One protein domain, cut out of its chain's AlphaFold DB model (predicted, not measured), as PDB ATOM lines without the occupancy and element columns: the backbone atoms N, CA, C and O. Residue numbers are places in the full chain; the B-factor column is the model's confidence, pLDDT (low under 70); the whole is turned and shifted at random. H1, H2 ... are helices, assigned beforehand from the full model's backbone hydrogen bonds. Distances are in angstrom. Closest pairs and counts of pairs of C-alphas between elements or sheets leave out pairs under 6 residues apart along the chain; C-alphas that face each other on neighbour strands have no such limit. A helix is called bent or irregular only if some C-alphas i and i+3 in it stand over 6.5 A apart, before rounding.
ATOM      1  N   ARG A 233     138.526 186.983 234.483       78.69
ATOM      2  CA  ARG A 233     137.421 187.760 233.876       78.69
ATOM      3  C   ARG A 233     136.407 186.921 233.088       78.69
ATOM      4  O   ARG A 233     135.319 187.408 232.800       78.69
ATOM      5  N   GLU A 234     136.778 185.693 232.748       81.88
ATOM      6  CA  GLU A 234     135.964 184.723 232.009       81.88
ATOM      7  C   GLU A 234     134.944 184.000 232.908       81.88
ATOM      8  O   GLU A 234     133.931 183.504 232.417       81.88
ATOM      9  N   GLU A 235     135.155 183.968 234.231       87.56
ATOM     10  CA  GLU A 235     134.203 183.343 235.154       87.56
ATOM     11  C   GLU A 235     133.024 184.287 235.473       87.56
ATOM     12  O   GLU A 235     133.234 185.412 235.942       87.56
ATOM     13  N   PRO A 236     131.757 183.841 235.344       86.75
ATOM     14  CA  PRO A 236     130.594 184.696 235.604       86.75
ATOM     15  C   PRO A 236     130.489 185.139 237.074       86.75
ATOM     16  O   PRO A 236     129.957 186.213 237.362       86.75
ATOM     17  N   LEU A 237     131.034 184.355 238.015       87.44
ATOM     18  CA  LEU A 237     131.130 184.730 239.431       87.44
ATOM     19  C   LEU A 237     132.119 185.886 239.645       87.44
ATOM     20  O   LEU A 237     131.781 186.872 240.300       87.44
ATOM     21  N   ALA A 238     133.307 185.808 239.044       86.56
ATOM     22  CA  ALA A 238     134.323 186.856 239.101       86.56
ATOM     23  C   ALA A 238     133.860 188.155 238.417       86.56
ATOM     24  O   ALA A 238     134.075 189.249 238.949       86.56
ATOM     25  N   MET A 239     133.152 188.047 237.286       89.31
ATOM     26  CA  MET A 239     132.499 189.189 236.639       89.31
ATOM     27  C   MET A 239     131.437 189.824 237.551       89.31
ATOM     28  O   MET A 239     131.428 191.042 237.721       89.31
ATOM     29  N   SER A 240     130.596 189.014 238.206       91.69
ATOM     30  CA  SER A 240     129.572 189.503 239.148       91.69
ATOM     31  C   SER A 240     130.186 190.251 240.336       91.69
ATOM     32  O   SER A 240     129.745 191.353 240.668       91.69
ATOM     33  N   ILE A 241     131.248 189.701 240.938       91.06
ATOM     34  CA  ILE A 241     132.014 190.356 242.012       91.06
ATOM     35  C   ILE A 241     132.599 191.688 241.523       91.06
ATOM     36  O   ILE A 241     132.493 192.696 242.219       91.06
ATOM     37  N   SER A 242     133.158 191.718 240.310       89.75
ATOM     38  CA  SER A 242     133.749 192.926 239.722       89.75
ATOM     39  C   SER A 242     132.718 194.042 239.510       89.75
ATOM     40  O   SER A 242     132.998 195.200 239.820       89.75
ATOM     41  N   VAL A 243     131.505 193.711 239.049       91.12
ATOM     42  CA  VAL A 243     130.405 194.684 238.899       91.12
ATOM     43  C   VAL A 243     129.965 195.235 240.259       91.12
ATOM     44  O   VAL A 243     129.856 196.452 240.418       91.12
ATOM     45  N   ILE A 244     129.775 194.368 241.260       93.19
ATOM     46  CA  ILE A 244     129.413 194.780 242.627       93.19
ATOM     47  C   ILE A 244     130.498 195.691 243.226       93.19
ATOM     48  O   ILE A 244     130.178 196.711 243.834       93.19
ATOM     49  N   PHE A 245     131.776 195.373 243.006       91.00
ATOM     50  CA  PHE A 245     132.918 196.159 243.474       91.00
ATOM     51  C   PHE A 245     132.970 197.563 242.844       91.00
ATOM     52  O   PHE A 245     133.179 198.545 243.556       91.00
ATOM     53  N   VAL A 246     132.701 197.691 241.538       91.88
ATOM     54  CA  VAL A 246     132.612 199.000 240.858       91.88
ATOM     55  C   VAL A 246     131.452 199.841 241.406       91.88
ATOM     56  O   VAL A 246     131.636 201.030 241.677       91.88
ATOM     57  N   VAL A 247     130.280 199.238 241.637       93.94
ATOM     58  CA  VAL A 247     129.129 199.929 242.250       93.94
ATOM     59  C   VAL A 247     129.442 200.362 243.687       93.94
ATOM     60  O   VAL A 247     129.135 201.494 244.067       93.94
ATOM     61  N   ALA A 248     130.104 199.511 244.474       92.94
ATOM     62  CA  ALA A 248     130.517 199.840 245.835       92.94
ATOM     63  C   ALA A 248     131.504 201.022 245.870       92.94
ATOM     64  O   ALA A 248     131.308 201.954 246.654       92.94
ATOM     65  N   ILE A 249     132.515 201.040 244.991       91.38
ATOM     66  CA  ILE A 249     133.461 202.164 244.859       91.38
ATOM     67  C   ILE A 249     132.733 203.458 244.479       91.38
ATOM     68  O   ILE A 249     132.973 204.492 245.102       91.38
ATOM     69  N   PHE A 250     131.817 203.409 243.507       90.94
ATOM     70  CA  PHE A 250     131.048 204.579 243.071       90.94
ATOM     71  C   PHE A 250     130.240 205.210 244.220       90.94
ATOM     72  O   PHE A 250     130.251 206.431 244.387       90.94
ATOM     73  N   LEU A 251     129.598 204.387 245.056       91.00
ATOM     74  CA  LEU A 251     128.871 204.851 246.244       91.00
ATOM     75  C   LEU A 251     129.819 205.363 247.344       91.00
ATOM     76  O   LEU A 251     129.572 206.411 247.941       91.00
ATOM     77  N   THR A 252     130.936 204.667 247.576       90.69
ATOM     78  CA  THR A 252     131.931 205.024 248.606       90.69
ATOM     79  C   THR A 252     132.620 206.352 248.299       90.69
ATOM     80  O   THR A 252     132.861 207.148 249.206       90.69
ATOM     81  N   TYR A 253     132.876 206.649 247.025       89.69
ATOM     82  CA  TYR A 253     133.497 207.901 246.591       89.69
ATOM     83  C   TYR A 253     132.685 209.144 247.000       89.69
ATOM     84  O   TYR A 253     133.252 210.153 247.426       89.69
ATOM     85  N   ALA A 254     131.350 209.061 246.952       85.69
ATOM     86  CA  ALA A 254     130.473 210.137 247.412       85.69
ATOM     87  C   ALA A 254     130.564 210.366 248.936       85.69
ATOM     88  O   ALA A 254     130.485 211.511 249.384       85.69
ATOM     89  N   LEU A 255     130.773 209.299 249.717       86.06
ATOM     90  CA  LEU A 255     130.980 209.368 251.167       86.06
ATOM     91  C   LEU A 255     132.380 209.895 251.518       86.06
ATOM     92  O   LEU A 255     132.509 210.741 252.397       86.06
ATOM     93  N   MET A 256     133.425 209.483 250.795       87.75
ATOM     94  CA  MET A 256     134.791 209.983 251.019       87.75
ATOM     95  C   MET A 256     134.931 211.483 250.722       87.75
ATOM     96  O   MET A 256     135.682 212.172 251.408       87.75
ATOM     97  N   LEU A 257     134.171 212.026 249.763       88.19
ATOM     98  CA  LEU A 257     134.118 213.472 249.512       88.19
ATOM     99  C   LEU A 257     133.275 214.264 250.532       88.19
ATOM    100  O   LEU A 257     133.320 215.495 250.503       88.19
ATOM    101  N   TYR A 258     132.530 213.614 251.436       86.25
ATOM    102  CA  TYR A 258     131.720 214.310 252.443       86.25
ATOM    103  C   TYR A 258     132.589 215.107 253.425       86.25
ATOM    104  O   TYR A 258     132.442 216.326 253.498       86.25
ATOM    105  N   VAL A 259     133.534 214.456 254.115       86.56
ATOM    106  CA  VAL A 259     134.356 215.094 255.164       86.56
ATOM    107  C   VAL A 259     135.234 216.236 254.629       86.56
ATOM    108  O   VAL A 259     135.196 217.318 255.219       86.56
ATOM    109  N   PRO A 260     135.968 216.097 253.500       88.31
ATOM    110  CA  PRO A 260     136.722 217.213 252.930       88.31
ATOM    111  C   PRO A 260     135.830 218.411 252.590       88.31
ATOM    112  O   PRO A 260     136.245 219.553 252.787       88.31
ATOM    113  N   VAL A 261     134.601 218.177 252.114       89.00
ATOM    114  CA  VAL A 261     133.650 219.254 251.817       89.00
ATOM    115  C   VAL A 261     133.089 219.873 253.097       89.00
ATOM    116  O   VAL A 261     133.084 221.096 253.182       89.00
ATOM    117  N   GLU A 262     132.652 219.089 254.088       86.06
ATOM    118  CA  GLU A 262     132.128 219.619 255.361       86.06
ATOM    119  C   GLU A 262     133.174 220.490 256.073       86.06
ATOM    120  O   GLU A 262     132.858 221.603 256.495       86.06
ATOM    121  N   LEU A 263     134.428 220.032 256.136       86.38
ATOM    122  CA  LEU A 263     135.501 220.724 256.849       86.38
ATOM    123  C   LEU A 263     135.987 221.995 256.129       86.38
ATOM    124  O   LEU A 263     136.244 223.012 256.768       86.38
ATOM    125  N   THR A 264     136.118 221.974 254.798       88.38
ATOM    126  CA  THR A 264     136.689 223.117 254.050       88.38
ATOM    127  C   THR A 264     135.652 224.142 253.589       88.38
ATOM    128  O   THR A 264     135.985 225.321 253.414       88.38
ATOM    129  N   TRP A 265     134.389 223.741 253.407       87.94
ATOM    130  CA  TRP A 265     133.341 224.625 252.894       87.94
ATOM    131  C   TRP A 265     133.067 225.863 253.771       87.94
ATOM    132  O   TRP A 265     132.940 226.941 253.186       87.94
ATOM    133  N   PRO A 266     133.046 225.804 255.121       86.62
ATOM    134  CA  PRO A 266     132.882 226.988 255.973       86.62
ATOM    135  C   PRO A 266     133.941 228.074 255.712       86.62
ATOM    136  O   PRO A 266     133.612 229.252 255.549       86.62
ATOM    137  N   HIS A 267     135.208 227.677 255.571       85.69
ATOM    138  CA  HIS A 267     136.318 228.596 255.294       85.69
ATOM    139  C   HIS A 267     136.271 229.185 253.872       85.69
ATOM    140  O   HIS A 267     136.742 230.302 253.638       85.69
ATOM    141  N   LEU A 268     135.687 228.457 252.913       83.50
ATOM    142  CA  LEU A 268     135.507 228.923 251.538       83.50
ATOM    143  C   LEU A 268     134.268 229.825 251.386       83.50
ATOM    144  O   LEU A 268     134.341 230.869 250.736       83.50
ATOM    145  N   VAL A 269     133.138 229.464 252.003       83.88
ATOM    146  CA  VAL A 269     131.859 230.183 251.875       83.88
ATOM    147  C   VAL A 269     131.889 231.561 252.543       83.88
ATOM    148  O   VAL A 269     131.228 232.483 252.058       83.88
ATOM    149  N   ALA A 270     132.718 231.735 253.578       80.44
ATOM    150  CA  ALA A 270     132.996 233.027 254.208       80.44
ATOM    151  C   ALA A 270     133.489 234.093 253.205       80.44
ATOM    152  O   ALA A 270     133.183 235.274 253.356       80.44
ATOM    153  N   LYS A 271     134.176 233.686 252.126       78.62
ATOM    154  CA  LYS A 271     134.687 234.588 251.075       78.62
ATOM    155  C   LYS A 271     133.617 235.027 250.058       78.62
ATOM    156  O   LYS A 271     133.908 235.824 249.166       78.62
ATOM    157  N   PHE A 272     132.377 234.538 250.166       77.38
ATOM    158  CA  PHE A 272     131.285 234.844 249.237       77.38
ATOM    159  C   PHE A 272     130.094 235.501 249.952       77.38
ATOM    160  O   PHE A 272     129.417 234.865 250.755       77.38
ATOM    161  N   SER A 273     129.766 236.751 249.610       68.25
ATOM    162  CA  SER A 273     128.648 237.485 250.233       68.25
ATOM    163  C   SER A 273     127.257 237.123 249.687       68.25
ATOM    164  O   SER A 273     126.294 237.071 250.445       68.25
ATOM    165  N   ARG A 274     127.114 236.847 248.381       75.62
ATOM    166  CA  ARG A 274     125.800 236.616 247.739       75.62
ATOM    167  C   ARG A 274     125.365 235.145 247.764       75.62
ATOM    168  O   ARG A 274     126.074 234.285 247.241       75.62
ATOM    169  N   TYR A 275     124.148 234.879 248.245       71.81
ATOM    170  CA  TYR A 275     123.521 233.547 248.346       71.81
ATOM    171  C   TYR A 275     123.597 232.710 247.052       71.81
ATOM    172  O   TYR A 275     124.095 231.586 247.070       71.81
ATOM    173  N   THR A 276     123.205 233.269 245.902       69.69
ATOM    174  CA  THR A 276     123.281 232.574 244.599       69.69
ATOM    175  C   THR A 276     124.718 232.202 244.220       69.69
ATOM    176  O   THR A 276     124.963 231.144 243.646       69.69
ATOM    177  N   ARG A 277     125.700 233.034 244.601       74.88
ATOM    178  CA  ARG A 277     127.124 232.758 244.366       74.88
ATOM    179  C   ARG A 277     127.627 231.629 245.270       74.88
ATOM    180  O   ARG A 277     128.413 230.820 244.797       74.88
ATOM    181  N   ARG A 278     127.118 231.514 246.508       80.12
ATOM    182  CA  ARG A 278     127.381 230.374 247.412       80.12
ATOM    183  C   ARG A 278     126.855 229.054 246.830       80.12
ATOM    184  O   ARG A 278     127.607 228.088 246.783       80.12
ATOM    185  N   LYS A 279     125.614 229.024 246.318       81.00
ATOM    186  CA  LYS A 279     125.048 227.820 245.668       81.00
ATOM    187  C   LYS A 279     125.873 227.363 244.463       81.00
ATOM    188  O   LYS A 279     126.190 226.186 244.367       81.00
ATOM    189  N   ASN A 280     126.287 228.273 243.584       83.88
ATOM    190  CA  ASN A 280     127.102 227.878 242.430       83.88
ATOM    191  C   ASN A 280     128.536 227.488 242.849       83.88
ATOM    192  O   ASN A 280     129.106 226.556 242.286       83.88
ATOM    193  N   ALA A 281     129.102 228.148 243.866       85.94
ATOM    194  CA  ALA A 281     130.447 227.860 244.353       85.94
ATOM    195  C   ALA A 281     130.594 226.460 244.977       85.94
ATOM    196  O   ALA A 281     131.645 225.861 244.779       85.94
ATOM    197  N   ILE A 282     129.582 225.892 245.654       87.12
ATOM    198  CA  ILE A 282     129.708 224.520 246.193       87.12
ATOM    199  C   ILE A 282     129.745 223.455 245.084       87.12
ATOM    200  O   ILE A 282     130.507 222.497 245.193       87.12
ATOM    201  N   TYR A 283     129.003 223.636 243.983       89.12
ATOM    202  CA  TYR A 283     129.091 222.731 242.828       89.12
ATOM    203  C   TYR A 283     130.444 222.849 242.115       89.12
ATOM    204  O   TYR A 283     131.065 221.827 241.831       89.12
ATOM    205  N   VAL A 284     130.937 224.073 241.892       90.50
ATOM    206  CA  VAL A 284     132.271 224.308 241.303       90.50
ATOM    207  C   VAL A 284     133.381 223.749 242.199       90.50
ATOM    208  O   VAL A 284     134.308 223.122 241.698       90.50
ATOM    209  N   PHE A 285     133.273 223.911 243.520       89.69
ATOM    210  CA  PHE A 285     134.241 223.371 244.473       89.69
ATOM    211  C   PHE A 285     134.255 221.835 244.480       89.69
ATOM    212  O   PHE A 285     135.322 221.234 244.387       89.69
ATOM    213  N   ARG A 286     133.081 221.188 244.496       91.06
ATOM    214  CA  ARG A 286     132.978 219.724 244.368       91.06
ATOM    215  C   ARG A 286     133.555 219.227 243.039       91.06
ATOM    216  O   ARG A 286     134.317 218.269 243.044       91.06
ATOM    217  N   ALA A 287     133.258 219.900 241.925       91.62
ATOM    218  CA  ALA A 287     133.826 219.561 240.619       91.62
ATOM    219  C   ALA A 287     135.359 219.716 240.584       91.62
ATOM    220  O   ALA A 287     136.039 218.879 239.998       91.62
ATOM    221  N   LEU A 288     135.910 220.735 241.255       92.19
ATOM    222  CA  LEU A 288     137.357 220.929 241.380       92.19
ATOM    223  C   LEU A 288     138.023 219.809 242.194       92.19
ATOM    224  O   LEU A 288     139.060 219.307 241.773       92.19
ATOM    225  N   LEU A 289     137.422 219.373 243.309       91.19
ATOM    226  CA  LEU A 289     137.930 218.229 244.082       91.19
ATOM    227  C   LEU A 289     137.954 216.943 243.238       91.19
ATOM    228  O   LEU A 289     138.960 216.238 243.240       91.19
ATOM    229  N   VAL A 290     136.891 216.675 242.468       92.62
ATOM    230  CA  VAL A 290     136.830 215.524 241.546       92.62
ATOM    231  C   VAL A 290     137.875 215.632 240.428       92.62
ATOM    232  O   VAL A 290     138.500 214.640 240.067       92.62
ATOM    233  N   LEU A 291     138.106 216.828 239.883       93.19
ATOM    234  CA  LEU A 291     139.135 217.038 238.864       93.19
ATOM    235  C   LEU A 291     140.546 216.782 239.418       93.19
ATOM    236  O   LEU A 291     141.367 216.175 238.735       93.19
ATOM    237  N   VAL A 292     140.822 217.196 240.658       91.31
ATOM    238  CA  VAL A 292     142.107 216.930 241.322       91.31
ATOM    239  C   VAL A 292     142.323 215.427 241.529       91.31
ATOM    240  O   VAL A 292     143.394 214.927 241.183       91.31
ATOM    241  N   THR A 293     141.326 214.678 242.017       90.75
ATOM    242  CA  THR A 293     141.460 213.214 242.173       90.75
ATOM    243  C   THR A 293     141.619 212.496 240.830       90.75
ATOM    244  O   THR A 293     142.395 211.546 240.747       90.75
ATOM    245  N   LEU A 294     140.973 212.977 239.759       90.25
ATOM    246  CA  LEU A 294     141.149 212.452 238.400       90.25
ATOM    247  C   LEU A 294     142.577 212.670 237.863       90.25
ATOM    248  O   LEU A 294     143.148 211.767 237.254       90.25
ATOM    249  N   ILE A 295     143.177 213.836 238.128       90.25
ATOM    250  CA  ILE A 295     144.570 214.127 237.748       90.25
ATOM    251  C   ILE A 295     145.532 213.192 238.494       90.25
ATOM    252  O   ILE A 295     146.385 212.577 237.853       90.25
ATOM    253  N   PHE A 296     145.352 212.992 239.805       85.56
ATOM    254  CA  PHE A 296     146.139 212.004 240.559       85.56
ATOM    255  C   PHE A 296     145.969 210.580 240.005       85.56
ATOM    256  O   PHE A 296     146.965 209.877 239.829       85.56
ATOM    257  N   ALA A 297     144.747 210.174 239.648       85.62
ATOM    258  CA  ALA A 297     144.481 208.860 239.060       85.62
ATOM    259  C   ALA A 297     145.178 208.638 237.700       85.62
ATOM    260  O   ALA A 297     145.542 207.507 237.393       85.62
ATOM    261  N   SER A 298     145.417 209.690 236.906       84.69
ATOM    262  CA  SER A 298     146.189 209.587 235.650       84.69
ATOM    263  C   SER A 298     147.717 209.568 235.819       84.69
ATOM    264  O   SER A 298     148.422 209.254 234.865       84.69
ATOM    265  N   ILE A 299     148.236 209.899 237.008       81.50
ATOM    266  CA  ILE A 299     149.683 209.982 237.291       81.50
ATOM    267  C   ILE A 299     150.213 208.698 237.957       81.50
ATOM    268  O   ILE A 299     151.409 208.424 237.899       81.50
ATOM    269  N   VAL A 300     149.344 207.902 238.590       75.38
ATOM    270  CA  VAL A 300     149.729 206.763 239.440       75.38
ATOM    271  C   VAL A 300     149.490 205.417 238.731       75.38
ATOM    272  O   VAL A 300     148.359 204.933 238.727       75.38
ATOM    273  N   PRO A 301     150.531 204.747 238.190       69.31
ATOM    274  CA  PRO A 301     150.382 203.425 237.569       69.31
ATOM    275  C   PRO A 301     150.272 202.268 238.581       69.31
ATOM    276  O   PRO A 301     149.711 201.222 238.260       69.31
ATOM    277  N   HIS A 302     150.784 202.432 239.809       78.31
ATOM    278  CA  HIS A 302     150.857 201.363 240.815       78.31
ATOM    279  C   HIS A 302     150.113 201.734 242.102       78.31
ATOM    280  O   HIS A 302     150.670 202.340 243.019       78.31
TER     281      HIS A 302
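What this domain is: This is residues 233 to 302 of the 379 residues of the protein "Aa_trans domain-containing protein" of Hyalella azteca (UniProt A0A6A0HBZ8). The longest helix, H3, folds back from the far end of a long row made by H1 and H2, which follow each other end to end; H2 and H3 make an open V whose point is at the turn between them. H3 touches H2 with residues 278 to 286 alone and then runs off at a slant, while most of H1 sticks out as a long arm, residues 236 to 241 and 243 to 252 standing free, as do residues 291 to 302, of which 291 to 299 belong to H3. The printed part has 70 residues with three named helices, in the order H1, H2, H3, and no named strand; its class is all helix. It is extended, with a radius of gyration of the C-alphas of 17.2 A, and spans 56 by 23 by 18 A.

How they stand to each other: H3, residues 275 to 299, touches H2, residues 258 to 269, with its residues 278 to 286 alone. Between H2 and H3, 4 pairs of C-alphas are within 8 A, and the closest C-alphas, those of Val 269 and Arg 278, are 6.3 A apart. The two helices run opposite ways at a steep tilt of 49 degrees, and their centres are 11.8 A apart. H2 is only just irregular: C-alphas 263 and 266 are 6.8 A apart, and its line is a rough one. H1, residues 236 to 256, and H2 meet only through their link. H1 and H3 are apart. In the backbones, the O i to N i+4 pairs within hydrogen-bond range are 20 of 21 in H3, 6 of 8 in H2 and 15 of 17 in H1.

Where its parts are: H3 is 36.9 A long from its first to its last C-alpha, from Tyr 275 at (123.521, 233.547, 248.346) to Ile 299 at (149.683, 209.982, 237.291). H2 has 12 residues, Tyr 258 to Val 269, and is 15.9 A long. H1 has 21 residues and is 29.9 A long; it begins at Pro 236, with its C-alpha at (130.594, 184.696, 235.604), and ends at Met 256.

The domain as a whole: The two C-alphas farthest apart, those of Glu 235 and Ser 273, are 56.5 A apart, while the first and last printed C-alphas, of Arg 233 and His 302, are 20.3 A apart. The printed part has no cut. The links from H1 to H2, 1 residue, and from H2 to H3, 5 residues, are both tight. The mean pLDDT of the printed part is 86.1; residues 273, 276 and 301 are under 70, where the model's confidence is low.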